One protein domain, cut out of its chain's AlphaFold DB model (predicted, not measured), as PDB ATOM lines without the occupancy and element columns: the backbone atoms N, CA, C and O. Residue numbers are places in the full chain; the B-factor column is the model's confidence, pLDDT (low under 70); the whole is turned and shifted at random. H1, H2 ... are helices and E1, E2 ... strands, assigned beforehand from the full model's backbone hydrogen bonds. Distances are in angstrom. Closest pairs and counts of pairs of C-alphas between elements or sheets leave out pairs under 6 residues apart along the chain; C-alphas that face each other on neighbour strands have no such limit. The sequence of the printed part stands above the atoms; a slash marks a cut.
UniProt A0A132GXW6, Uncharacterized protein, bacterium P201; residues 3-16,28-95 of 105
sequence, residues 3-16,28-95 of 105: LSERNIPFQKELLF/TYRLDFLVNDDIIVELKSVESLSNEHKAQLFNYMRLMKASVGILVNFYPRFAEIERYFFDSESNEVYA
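What this domain is: This is residues 3 to 16 and 28 to 95 of the 105 residues of an uncharacterized protein of bacterium P201 (UniProt A0A132GXW6). A twisted sheet of six strands curls round one helix, H1, which packs on one of its faces, so that sheet and helix make two layers. E3, E4 and E5 form the part of the sheet nearest H1, while E1 and E6 are at the two edges. The printed part has 82 residues, with named elements in the order E1, E2, E3, H1, E4, E5, E6; the class is mixed, helices and strands. The sheet runs E1, E2, E3, E4, E5, E6 and is mixed, with E3 and E4 parallel and the other neighbours antiparallel. The whole is compact, with a radius of gyration of the C-alphas of 12.7 A, and spans 36 by 33 by 25 A.

How they stand to each other: E1, residues 10 to 16, is an edge strand, antiparallel to E2, residues 29 to 35, at 160 degrees; N 11 and O 34 are within hydrogen-bond range at 2.8 A. E2 and E3, residues 39 to 44, form a hairpin with 123 degrees between their directions, and N 35 and O 39 are 2.8 A apart. E3, H1, residues 51 to 64, and E4, residues 68 to 73, make a strand-helix-strand unit, two parallel neighbour strands with a helix between, and its crossover is right-handed. E3 and E4 stand at 15 degrees, with N 44 and O 72 at 2.8 A. H1 is on the sheet; its closest C-alphas to E4 are those of Met 61 and Gly 69, 6.5 A apart, and to E3 those of Leu 57 and Glu 42, 7.0 A apart. In H1 every O i to N i+4 pair is within hydrogen-bond range. E4, E5, residues 80 to 87, and E6, residues 92 to 95, form a meander, each strand the antiparallel neighbour of the one before. N 73 and O 80 are 2.8 A apart in the hairpin E4 and E5, and N 94 and O 85 are 2.8 A apart in the hairpin E5 and E6. E1 and E6 are apart.

Where its parts are: E1 begins at C-alpha 10, (147.210, 91.626, 190.566), and is 15.0 A long; E2 is 16.7 A, E3 16.6 A. H1 begins at C-alpha 51, (166.162, 95.390, 173.031), and is 19.8 A long. E4 is 16.7 A and E5, the longest strand, 23.6 A; E6, 10.2 A, ends at C-alpha 95, (160.637, 106.174, 178.237).

The domain as a whole: The two C-alphas farthest apart are those of Arg 77 and Glu 89, 37.9 A. Residues 17 to 27 are not printed, and C-alphas 16 and 28 are 6.1 A apart across the cut. Of the links that are printed whole, none is long. The mean pLDDT of the printed part is 93.7; residue 28 alone is under 70.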
ATOM      1  N   LEU A   3     152.277  92.361 197.437       91.62
ATOM      2  CA  LEU A   3     151.090  92.908 196.757       91.62
ATOM      3  C   LEU A   3     149.774  92.448 197.406       91.62
ATOM      4  O   LEU A   3     148.889  93.270 197.634       91.62
ATOM      5  N   SER A   4     149.662  91.164 197.760       93.00
ATOM      6  CA  SER A   4     148.490  90.625 198.464       93.00
ATOM      7  C   SER A   4     148.357  91.218 199.864       93.00
ATOM      8  O   SER A   4     147.265  91.589 200.274       93.00
ATOM      9  N   GLU A   5     149.472  91.338 200.588       95.88
ATOM     10  CA  GLU A   5     149.505  91.895 201.949       95.88
ATOM     11  C   GLU A   5     149.097  93.373 201.971       95.88
ATOM     12  O   GLU A   5     148.462  93.837 202.916       95.88
ATOM     13  N   ARG A   6     149.389  94.098 200.887       94.88
ATOM     14  CA  ARG A   6     148.971  95.488 200.675       94.88
ATOM     15  C   ARG A   6     147.586  95.634 200.037       94.88
ATOM     16  O   ARG A   6     147.189  96.760 199.759       94.88
ATOM     17  N   ASN A   7     146.850  94.540 199.817       94.38
ATOM     18  CA  ASN A   7     145.554  94.526 199.124       94.38
ATOM     19  C   ASN A   7     145.587  95.212 197.747       94.38
ATOM     20  O   ASN A   7     144.639  95.891 197.360       94.38
ATOM     21  N   ILE A   8     146.686  95.051 197.009       94.62
ATOM     22  CA  ILE A   8     146.816  95.545 195.638       94.62
ATOM     23  C   ILE A   8     146.348  94.427 194.696       94.62
ATOM     24  O   ILE A   8     146.934  93.347 194.741       94.62
ATOM     25  N   PRO A   9     145.323  94.641 193.852       96.25
ATOM     26  CA  PRO A   9     144.913  93.681 192.830       96.25
ATOM     27  C   PRO A   9     146.033  93.361 191.835       96.25
ATOM     28  O   PRO A   9     146.650  94.262 191.263       96.25
ATOM     29  N   PHE A  10     146.282  92.074 191.598       96.44
ATOM     30  CA  PHE A  10     147.210  91.626 190.566       96.44
ATOM     31  C   PHE A  10     146.864  90.233 190.042       96.44
ATOM     32  O   PHE A  10     146.252  89.419 190.735       96.44
ATOM     33  N   GLN A  11     147.334  89.949 188.834       95.56
ATOM     34  CA  GLN A  11     147.387  88.629 188.226       95.56
ATOM     35  C   GLN A  11     148.860  88.264 188.050       95.56
ATOM     36  O   GLN A  11     149.652  89.081 187.581       95.56
ATOM     37  N   LYS A  12     149.238  87.054 188.456       94.62
ATOM     38  CA  LYS A  12     150.605  86.541 188.338       94.62
ATOM     39  C   LYS A  12     150.652  85.463 187.260       94.62
ATOM     40  O   LYS A  12     149.739  84.646 187.195       94.62
ATOM     41  N   GLU A  13     151.738  85.430 186.490       90.94
ATOM     42  CA  GLU A  13     152.010  84.398 185.479       90.94
ATOM     43  C   GLU A  13     150.863  84.264 184.465       90.94
ATOM     44  O   GLU A  13     150.451  83.162 184.096       90.94
ATOM     45  N   LEU A  14     150.336  85.412 184.033       87.25
ATOM     46  CA  LEU A  14     149.178  85.496 183.154       87.25
ATOM     47  C   LEU A  14     149.538  84.964 181.767       87.25
ATOM     48  O   LEU A  14     150.302  85.583 181.023       87.25
ATOM     49  N   LEU A  15     148.965  83.811 181.428       84.69
ATOM     50  CA  LEU A  15     149.009  83.254 180.083       84.69
ATOM     51  C   LEU A  15     147.940  83.925 179.231       84.69
ATOM     52  O   LEU A  15     146.770  83.953 179.615       84.69
ATOM     53  N   PHE A  16     148.320  84.418 178.058       77.00
ATOM     54  CA  PHE A  16     147.353  84.968 177.119       77.00
ATOM     55  C   PHE A  16     147.692  84.613 175.672       77.00
ATOM     56  O   PHE A  16     148.853  84.491 175.276       77.00
ATOM     57  N   THR A  28     152.010  81.082 172.910       68.12
ATOM     58  CA  THR A  28     151.494  81.478 174.223       68.12
ATOM     59  C   THR A  28     152.441  82.496 174.848       68.12
ATOM     60  O   THR A  28     153.624  82.216 175.055       68.12
ATOM     61  N   TYR A  29     151.923  83.675 175.176       80.44
ATOM     62  CA  TYR A  29     152.677  84.677 175.918       80.44
ATOM     63  C   TYR A  29     152.398  84.530 177.407       80.44
ATOM     64  O   TYR A  29     151.284  84.193 177.811       80.44
ATOM     65  N   ARG A  30     153.420  84.789 178.224       87.06
ATOM     66  CA  ARG A  30     153.338  84.717 179.678       87.06
ATOM     67  C   ARG A  30     153.888  85.999 180.269       87.06
ATOM     68  O   ARG A  30     155.074  86.271 180.120       87.06
ATOM     69  N   LEU A  31     153.009  86.749 180.913       90.62
ATOM     70  CA  LEU A  31     153.345  87.950 181.659       90.62
ATOM     71  C   LEU A  31     153.685  87.573 183.101       90.62
ATOM     72  O   LEU A  31     152.942  86.794 183.706       90.62
ATOM     73  N   ASP A  32     154.728  88.152 183.688       93.75
ATOM     74  CA  ASP A  32     155.028  87.882 185.099       93.75
ATOM     75  C   ASP A  32     153.953  88.461 186.028       93.75
ATOM     76  O   ASP A  32     153.395  87.725 186.850       93.75
ATOM     77  N   PHE A  33     153.618  89.750 185.876       96.38
ATOM     78  CA  PHE A  33     152.558  90.397 186.651       96.38
ATOM     79  C   PHE A  33     151.770  91.436 185.855       96.38
ATOM     80  O   PHE A  33     152.347  92.324 185.228       96.38
ATOM     81  N   LEU A  34     150.445  91.377 185.993       96.44
ATOM     82  CA  LEU A  34     149.520  92.452 185.646       96.44
ATOM     83  C   LEU A  34     148.932  93.007 186.942       96.44
ATOM     84  O   LEU A  34     148.269  92.279 187.673       96.44
ATOM     85  N   VAL A  35     149.174  94.273 187.246       96.44
ATOM     86  CA  VAL A  35     148.735  94.938 188.476       96.44
ATOM     87  C   VAL A  35     147.658  95.959 188.128       96.44
ATOM     88  O   VAL A  35     147.835  96.747 187.199       96.44
ATOM     89  N   ASN A  36     146.547  95.953 188.873       95.62
ATOM     90  CA  ASN A  36     145.377  96.812 188.633       95.62
ATOM     91  C   ASN A  36     144.876  96.815 187.174       95.62
ATOM     92  O   ASN A  36     144.377  97.832 186.708       95.62
ATOM     93  N   ASP A  37     145.061  95.706 186.450       94.19
ATOM     94  CA  ASP A  37     144.703  95.551 185.034       94.19
ATOM     95  C   ASP A  37     145.287  96.622 184.079       94.19
ATOM     96  O   ASP A  37     144.838  96.747 182.945       94.19
ATOM     97  N   ASP A  38     146.318  97.363 184.511       96.31
ATOM     98  CA  ASP A  38     146.864  98.518 183.773       96.31
ATOM     99  C   ASP A  38     148.397  98.662 183.866       96.31
ATOM    100  O   ASP A  38     149.029  99.347 183.061       96.31
ATOM    101  N   ILE A  39     149.032  97.996 184.836       97.44
ATOM    102  CA  ILE A  39     150.483  98.050 185.033       97.44
ATOM    103  C   ILE A  39     151.074  96.670 184.780       97.44
ATOM    104  O   ILE A  39     150.769  95.710 185.485       97.44
ATOM    105  N   ILE A  40     151.976  96.581 183.812       97.44
ATOM    106  CA  ILE A  40     152.734  95.366 183.529       97.44
ATOM    107  C   ILE A  40     154.076  95.428 184.249       97.44
ATOM    108  O   ILE A  40     154.794  96.423 184.143       97.44
ATOM    109  N   VAL A  41     154.442  94.348 184.940       97.25
ATOM    110  CA  VAL A  41     155.774  94.178 185.529       97.25
ATOM    111  C   VAL A  41     156.396  92.895 184.991       97.25
ATOM    112  O   VAL A  41     155.841  91.817 185.181       97.25
ATOM    113  N   GLU A  42     157.553  93.029 184.348       96.88
ATOM    114  CA  GLU A  42     158.362  91.937 183.796       96.88
ATOM    115  C   GLU A  42     159.675  91.817 184.568       96.88
ATOM    116  O   GLU A  42     160.383  92.810 184.770       96.88
ATOM    117  N   LEU A  43     160.013  90.600 184.985       96.56
ATOM    118  CA  LEU A  43     161.205  90.311 185.770       96.56
ATOM    119  C   LEU A  43     162.231  89.560 184.921       96.56
ATOM    120  O   LEU A  43     161.922  88.591 184.230       96.56
ATOM    121  N   LYS A  44     163.493  89.982 184.994       96.31
ATOM    122  CA  LYS A  44     164.628  89.328 184.335       96.31
ATOM    123  C   LYS A  44     165.759  89.088 185.335       96.31
ATOM    124  O   LYS A  44     165.867  89.735 186.376       96.31
ATOM    125  N   SER A  45     166.615  88.134 184.996       97.12
ATOM    126  CA  SER A  45     167.858  87.842 185.709       97.12
ATOM    127  C   SER A  45     168.954  87.593 184.675       97.12
ATOM    128  O   SER A  45     169.335  86.452 184.421       97.12
ATOM    129  N   VAL A  46     169.407  88.673 184.039       97.19
ATOM    130  CA  VAL A  46     170.331  88.672 182.893       97.19
ATOM    131  C   VAL A  46     171.458  89.682 183.099       97.19
ATOM    132  O   VAL A  46     171.250  90.702 183.745       97.19
ATOM    133  N   GLU A  47     172.636  89.455 182.517       96.31
ATOM    134  CA  GLU A  47     173.777  90.379 182.660       96.31
ATOM    135  C   GLU A  47     173.434  91.830 182.291       96.31
ATOM    136  O   GLU A  47     173.878  92.758 182.967       96.31
ATOM    137  N   SER A  48     172.605  92.023 181.263       94.50
ATOM    138  CA  SER A  48     172.095  93.326 180.843       94.50
ATOM    139  C   SER A  48     170.730  93.211 180.159       94.50
ATOM    140  O   SER A  48     170.388  92.184 179.562       94.50
ATOM    141  N   LEU A  49     169.925  94.274 180.244       95.00
ATOM    142  CA  LEU A  49     168.667  94.369 179.506       95.00
ATOM    143  C   LEU A  49     168.928  94.624 178.015       95.00
ATOM    144  O   LEU A  49     169.594  95.587 177.639       95.00
ATOM    145  N   SER A  50     168.364  93.777 177.153       94.38
ATOM    146  CA  SER A  50     168.469  93.896 175.701       94.38
ATOM    147  C   SER A  50     167.219  94.528 175.074       94.38
ATOM    148  O   SER A  50     166.179  94.697 175.722       94.38
ATOM    149  N   ASN A  51     167.302  94.861 173.783       92.69
ATOM    150  CA  ASN A  51     166.162  95.390 173.031       92.69
ATOM    151  C   ASN A  51     165.027  94.364 172.907       92.69
ATOM    152  O   ASN A  51     163.864  94.752 172.863       92.69
ATOM    153  N   GLU A  52     165.336  93.067 172.901       92.31
ATOM    154  CA  GLU A  52     164.348  91.988 172.857       92.31
ATOM    155  C   GLU A  52     163.482  91.972 174.123       92.31
ATOM    156  O   GLU A  52     162.262  91.833 174.025       92.31
ATOM    157  N   HIS A  53     164.073  92.196 175.305       94.50
ATOM    158  CA  HIS A  53     163.313  92.303 176.556       94.50
ATOM    159  C   HIS A  53     162.353  93.500 176.536       94.50
ATOM    160  O   HIS A  53     161.200  93.390 176.955       94.50
ATOM    161  N   LYS A  54     162.810  94.637 175.999       95.19
ATOM    162  CA  LYS A  54     161.992  95.849 175.842       95.19
ATOM    163  C   LYS A  54     160.867  95.624 174.836       95.19
ATOM    164  O   LYS A  54     159.714  95.922 175.125       95.19
ATOM    165  N   ALA A  55     161.178  95.031 173.684       92.44
ATOM    166  CA  ALA A  55     160.197  94.696 172.657       92.44
ATOM    167  C   ALA A  55     159.115  93.741 173.184       92.44
ATOM    168  O   ALA A  55     157.936  93.942 172.892       92.44
ATOM    169  N   GLN A  56     159.490  92.752 174.005       92.06
ATOM    170  CA  GLN A  56     158.535  91.877 174.690       92.06
ATOM    171  C   GLN A  56     157.574  92.687 175.572       92.06
ATOM    172  O   GLN A  56     156.359  92.588 175.394       92.06
ATOM    173  N   LEU A  57     158.104  93.537 176.459       95.12
ATOM    174  CA  LEU A  57     157.289  94.397 177.319       95.12
ATOM    175  C   LEU A  57     156.362  95.311 176.500       95.12
ATOM    176  O   LEU A  57     155.171  95.408 176.790       95.12
ATOM    177  N   PHE A  58     156.870  95.952 175.446       94.62
ATOM    178  CA  PHE A  58     156.076  96.865 174.617       94.62
ATOM    179  C   PHE A  58     154.958  96.147 173.868       94.62
ATOM    180  O   PHE A  58     153.863  96.693 173.733       94.62
ATOM    181  N   ASN A  59     155.207  94.923 173.399       91.19
ATOM    182  CA  ASN A  59     154.162  94.095 172.810       91.19
ATOM    183  C   ASN A  59     153.056  93.819 173.829       91.19
ATOM    184  O   ASN A  59     151.879  93.949 173.496       91.19
ATOM    185  N   TYR A  60     153.410  93.523 175.080       92.12
ATOM    186  CA  TYR A  60     152.429  93.305 176.140       92.12
ATOM    187  C   TYR A  60     151.623  94.563 176.450       92.12
ATOM    188  O   TYR A  60     150.395  94.499 176.466       92.12
ATOM    189  N   MET A  61     152.281  95.718 176.584       94.44
ATOM    190  CA  MET A  61     151.599  97.003 176.788       94.44
ATOM    191  C   MET A  61     150.584  97.289 175.673       94.44
ATOM    192  O   MET A  61     149.448  97.672 175.943       94.44
ATOM    193  N   ARG A  62     150.947  97.021 174.412       91.81
ATOM    194  CA  ARG A  62     150.071  97.241 173.248       91.81
ATOM    195  C   ARG A  62     148.887  96.282 173.192       91.81
ATOM    196  O   ARG A  62     147.778  96.721 172.884       91.81
ATOM    197  N   LEU A  63     149.128  94.995 173.445       88.75
ATOM    198  CA  LEU A  63     148.108  93.942 173.386       88.75
ATOM    199  C   LEU A  63     147.093  94.081 174.522       88.75
ATOM    200  O   LEU A  63     145.898  93.919 174.292       88.75
ATOM    201  N   MET A  64     147.568  94.434 175.716       89.56
ATOM    202  CA  MET A  64     146.750  94.554 176.925       89.56
ATOM    203  C   MET A  64     146.215  95.971 177.152       89.56
ATOM    204  O   MET A  64     145.429  96.178 178.067       89.56
ATOM    205  N   LYS A  65     146.643  96.950 176.342       92.94
ATOM    206  CA  LYS A  65     146.356  98.383 176.532       92.94
ATOM    207  C   LYS A  65     146.770  98.912 177.914       92.94
ATOM    208  O   LYS A  65     146.171  99.856 178.409       92.94
ATOM    209  N   ALA A  66     147.820  98.330 178.489       95.56
ATOM    210  CA  ALA A  66     148.360  98.715 179.786       95.56
ATOM    211  C   ALA A  66     149.162 100.019 179.673       95.56
ATOM    212  O   ALA A  66     150.095 100.103 178.868       95.56
ATOM    213  N   SER A  67     148.811 101.020 180.479       97.25
ATOM    214  CA  SER A  67     149.395 102.364 180.427       97.25
ATOM    215  C   SER A  67     150.839 102.420 180.930       97.25
ATOM    216  O   SER A  67     151.610 103.285 180.505       97.25
ATOM    217  N   VAL A  68     151.242 101.494 181.806       97.75
ATOM    218  CA  VAL A  68     152.584 101.464 182.404       97.75
ATOM    219  C   VAL A  68     153.220 100.089 182.241       97.75
ATOM    220  O   VAL A  68     152.614  99.060 182.525       97.75
ATOM    221  N   GLY A  69     154.490 100.087 181.845       97.75
ATOM    222  CA  GLY A  69     155.345  98.908 181.811       97.75
ATOM    223  C   GLY A  69     156.578  99.120 182.679       97.75
ATOM    224  O   GLY A  69     157.208 100.177 182.623       97.75
ATOM    225  N   ILE A  70     156.925  98.121 183.483       97.69
ATOM    226  CA  ILE A  70     158.101  98.124 184.351       97.69
ATOM    227  C   ILE A  70     158.925  96.881 184.028       97.69
ATOM    228  O   ILE A  70     158.430  95.762 184.135       97.69
ATOM    229  N   LEU A  71     160.184  97.081 183.651       97.31
ATOM    230  CA  LEU A  71     161.147  96.013 183.411       97.31
ATOM    231  C   LEU A  71     162.180  96.034 184.533       97.31
ATOM    232  O   LEU A  71     162.860  97.041 184.722       97.31
ATOM    233  N   VAL A  72     162.279  94.940 185.285       97.69
ATOM    234  CA  VAL A  72     163.190  94.830 186.431       97.69
ATOM    235  C   VAL A  72     164.197  93.719 186.183       97.69
ATOM    236  O   VAL A  72     163.813  92.575 185.954       97.69
ATOM    237  N   ASN A  73     165.486  94.031 186.271       97.88
ATOM    238  CA  ASN A  73     166.565  93.055 186.187       97.88
ATOM    239  C   ASN A  73     167.263  92.899 187.542       97.88
ATOM    240  O   ASN A  73     167.826  93.854 188.076       97.88
ATOM    241  N   PHE A  74     167.241  91.681 188.085       97.62
ATOM    242  CA  PHE A  74     167.794  91.356 189.406       97.62
ATOM    243  C   PHE A  74     169.195  90.734 189.377       97.62
ATOM    244  O   PHE A  74     169.747  90.459 190.438       97.62
ATOM    245  N   TYR A  75     169.771  90.488 188.199       97.56
ATOM    246  CA  TYR A  75     171.110  89.902 188.103       97.56
ATOM    247  C   TYR A  75     172.242  90.845 188.561       97.56
ATOM    248  O   TYR A  75     173.153  90.372 189.245       97.56
ATOM    249  N   PRO A  76     172.241  92.157 188.234       95.38
ATOM    250  CA  PRO A  76     173.291  93.060 188.695       95.38
ATOM    251  C   PRO A  76     173.268  93.248 190.220       95.38
ATOM    252  O   PRO A  76     172.282  92.963 190.896       95.38
ATOM    253  N   ARG A  77     174.354  93.807 190.781       95.69
ATOM    254  CA  ARG A  77     174.484  94.055 192.236       95.69
ATOM    255  C   ARG A  77     173.310  94.851 192.826       95.69
ATOM    256  O   ARG A  77     172.973  94.666 193.993       95.69
ATOM    257  N   PHE A  78     172.738  95.752 192.037       96.00
ATOM    258  CA  PHE A  78     171.527  96.495 192.362       96.00
ATOM    259  C   PHE A  78     170.513  96.265 191.253       96.00
ATOM    260  O   PHE A  78     170.903  96.182 190.090       96.00
ATOM    261  N   ALA A  79     169.232  96.187 191.614       95.50
ATOM    262  CA  ALA A  79     168.179  96.012 190.628       95.50
ATOM    263  C   ALA A  79     168.193  97.174 189.624       95.50
ATOM    264  O   ALA A  79     168.129  98.343 190.011       95.50
ATOM    265  N   GLU A  80     168.269  96.837 188.343       96.62
ATOM    266  CA  GLU A  80     168.074  97.775 187.244       96.62
ATOM    267  C   GLU A  80     166.576  97.828 186.938       96.62
ATOM    268  O   GLU A  80     165.926  96.790 186.808       96.62
ATOM    269  N   ILE A  81     166.017  99.037 186.883       96.19
ATOM    270  CA  ILE A  81     164.584  99.255 186.688       96.19
ATOM    271  C   ILE A  81     164.407 100.251 185.552       96.19
ATOM    272  O   ILE A  81     164.821 101.404 185.663       96.19
ATOM    273  N   GLU A  82     163.734  99.821 184.490       96.06
ATOM    274  CA  GLU A  82     163.274 100.698 183.421       96.06
ATOM    275  C   GLU A  82     161.752 100.826 183.480       96.06
ATOM    276  O   GLU A  82     161.033  99.833 183.626       96.06
ATOM    277  N   ARG A  83     161.249 102.058 183.358       96.75
ATOM    278  CA  ARG A  83     159.814 102.347 183.322       96.75
ATOM    279  C   ARG A  83     159.429 103.000 182.002       96.75
ATOM    280  O   ARG A  83     160.101 103.918 181.524       96.75
ATOM    281  N   TYR A  84     158.302 102.547 181.475       97.19
ATOM    282  CA  TYR A  84     157.741 102.974 180.208       97.19
ATOM    283  C   TYR A  84     156.270 103.343 180.358       97.19
ATOM    284  O   TYR A  84     155.562 102.798 181.210       97.19
ATOM    285  N   PHE A  85     155.822 104.255 179.504       96.94
ATOM    286  CA  PHE A  85     154.444 104.728 179.436       96.94
ATOM    287  C   PHE A  85     153.892 104.461 178.043       96.94
ATOM    288  O   PHE A  85     154.565 104.744 177.056       96.94
ATOM    289  N   PHE A  86     152.691 103.910 177.952       96.19
ATOM    290  CA  PHE A  86     152.016 103.659 176.687       96.19
ATOM    291  C   PHE A  86     150.861 104.635 176.520       96.19
ATOM    292  O   PHE A  86     149.968 104.708 177.361       96.19
ATOM    293  N   ASP A  87     150.878 105.358 175.407       94.19
ATOM    294  CA  ASP A  87     149.743 106.145 174.962       94.19
ATOM    295  C   ASP A  87     148.922 105.317 173.970       94.19
ATOM    296  O   ASP A  87     149.374 104.969 172.876       94.19
ATOM    297  N   SER A  88     147.695 104.998 174.373       90.38
ATOM    298  CA  SER A  88     146.779 104.197 173.566       90.38
ATOM    299  C   SER A  88     146.192 104.944 172.366       90.38
ATOM    300  O   SER A  88     145.787 104.276 171.412       90.38
ATOM    301  N   GLU A  89     146.189 106.283 172.383       91.19
ATOM    302  CA  GLU A  89     145.683 107.116 171.287       91.19
ATOM    303  C   GLU A  89     146.701 107.185 170.146       91.19
ATOM    304  O   GLU A  89     146.383 106.851 169.003       91.19
ATOM    305  N   SER A  90     147.951 107.550 170.455       91.31
ATOM    306  CA  SER A  90     149.039 107.592 169.462       91.31
ATOM    307  C   SER A  90     149.637 106.214 169.154       91.31
ATOM    308  O   SER A  90     150.326 106.038 168.146       91.31
ATOM    309  N   ASN A  91     149.349 105.208 169.991       90.25
ATOM    310  CA  ASN A  91     149.979 103.891 169.954       90.25
ATOM    311  C   ASN A  91     151.516 104.004 170.043       90.25
ATOM    312  O   ASN A  91     152.258 103.291 169.354       90.25
ATOM    313  N   GLU A  92     152.006 104.896 170.901       92.12
ATOM    314  CA  GLU A  92     153.430 105.122 171.156       92.12
ATOM    315  C   GLU A  92     153.810 104.722 172.581       92.12
ATOM    316  O   GLU A  92     153.002 104.768 173.506       92.12
ATOM    317  N   VAL A  93     155.058 104.274 172.740       93.31
ATOM    318  CA  VAL A  93     155.640 103.977 174.049       93.31
ATOM    319  C   VAL A  93     156.728 105.005 174.315       93.31
ATOM    320  O   VAL A  93     157.582 105.232 173.459       93.31
ATOM    321  N   TYR A  94     156.711 105.587 175.503       92.12
ATOM    322  CA  TYR A  94     157.633 106.614 175.959       92.12
ATOM    323  C   TYR A  94     158.489 106.066 177.094       92.12
ATOM    324  O   TYR A  94     158.000 105.323 177.951       92.12
ATOM    325  N   ALA A  95     159.767 106.430 177.102       89.25
ATOM    326  CA  ALA A  95     160.637 106.174 178.237       89.25
ATOM    327  C   ALA A  95     160.350 107.167 179.378       89.25
ATOM    328  O   ALA A  95     159.603 108.137 179.233       89.25
TER     329      ALA A  95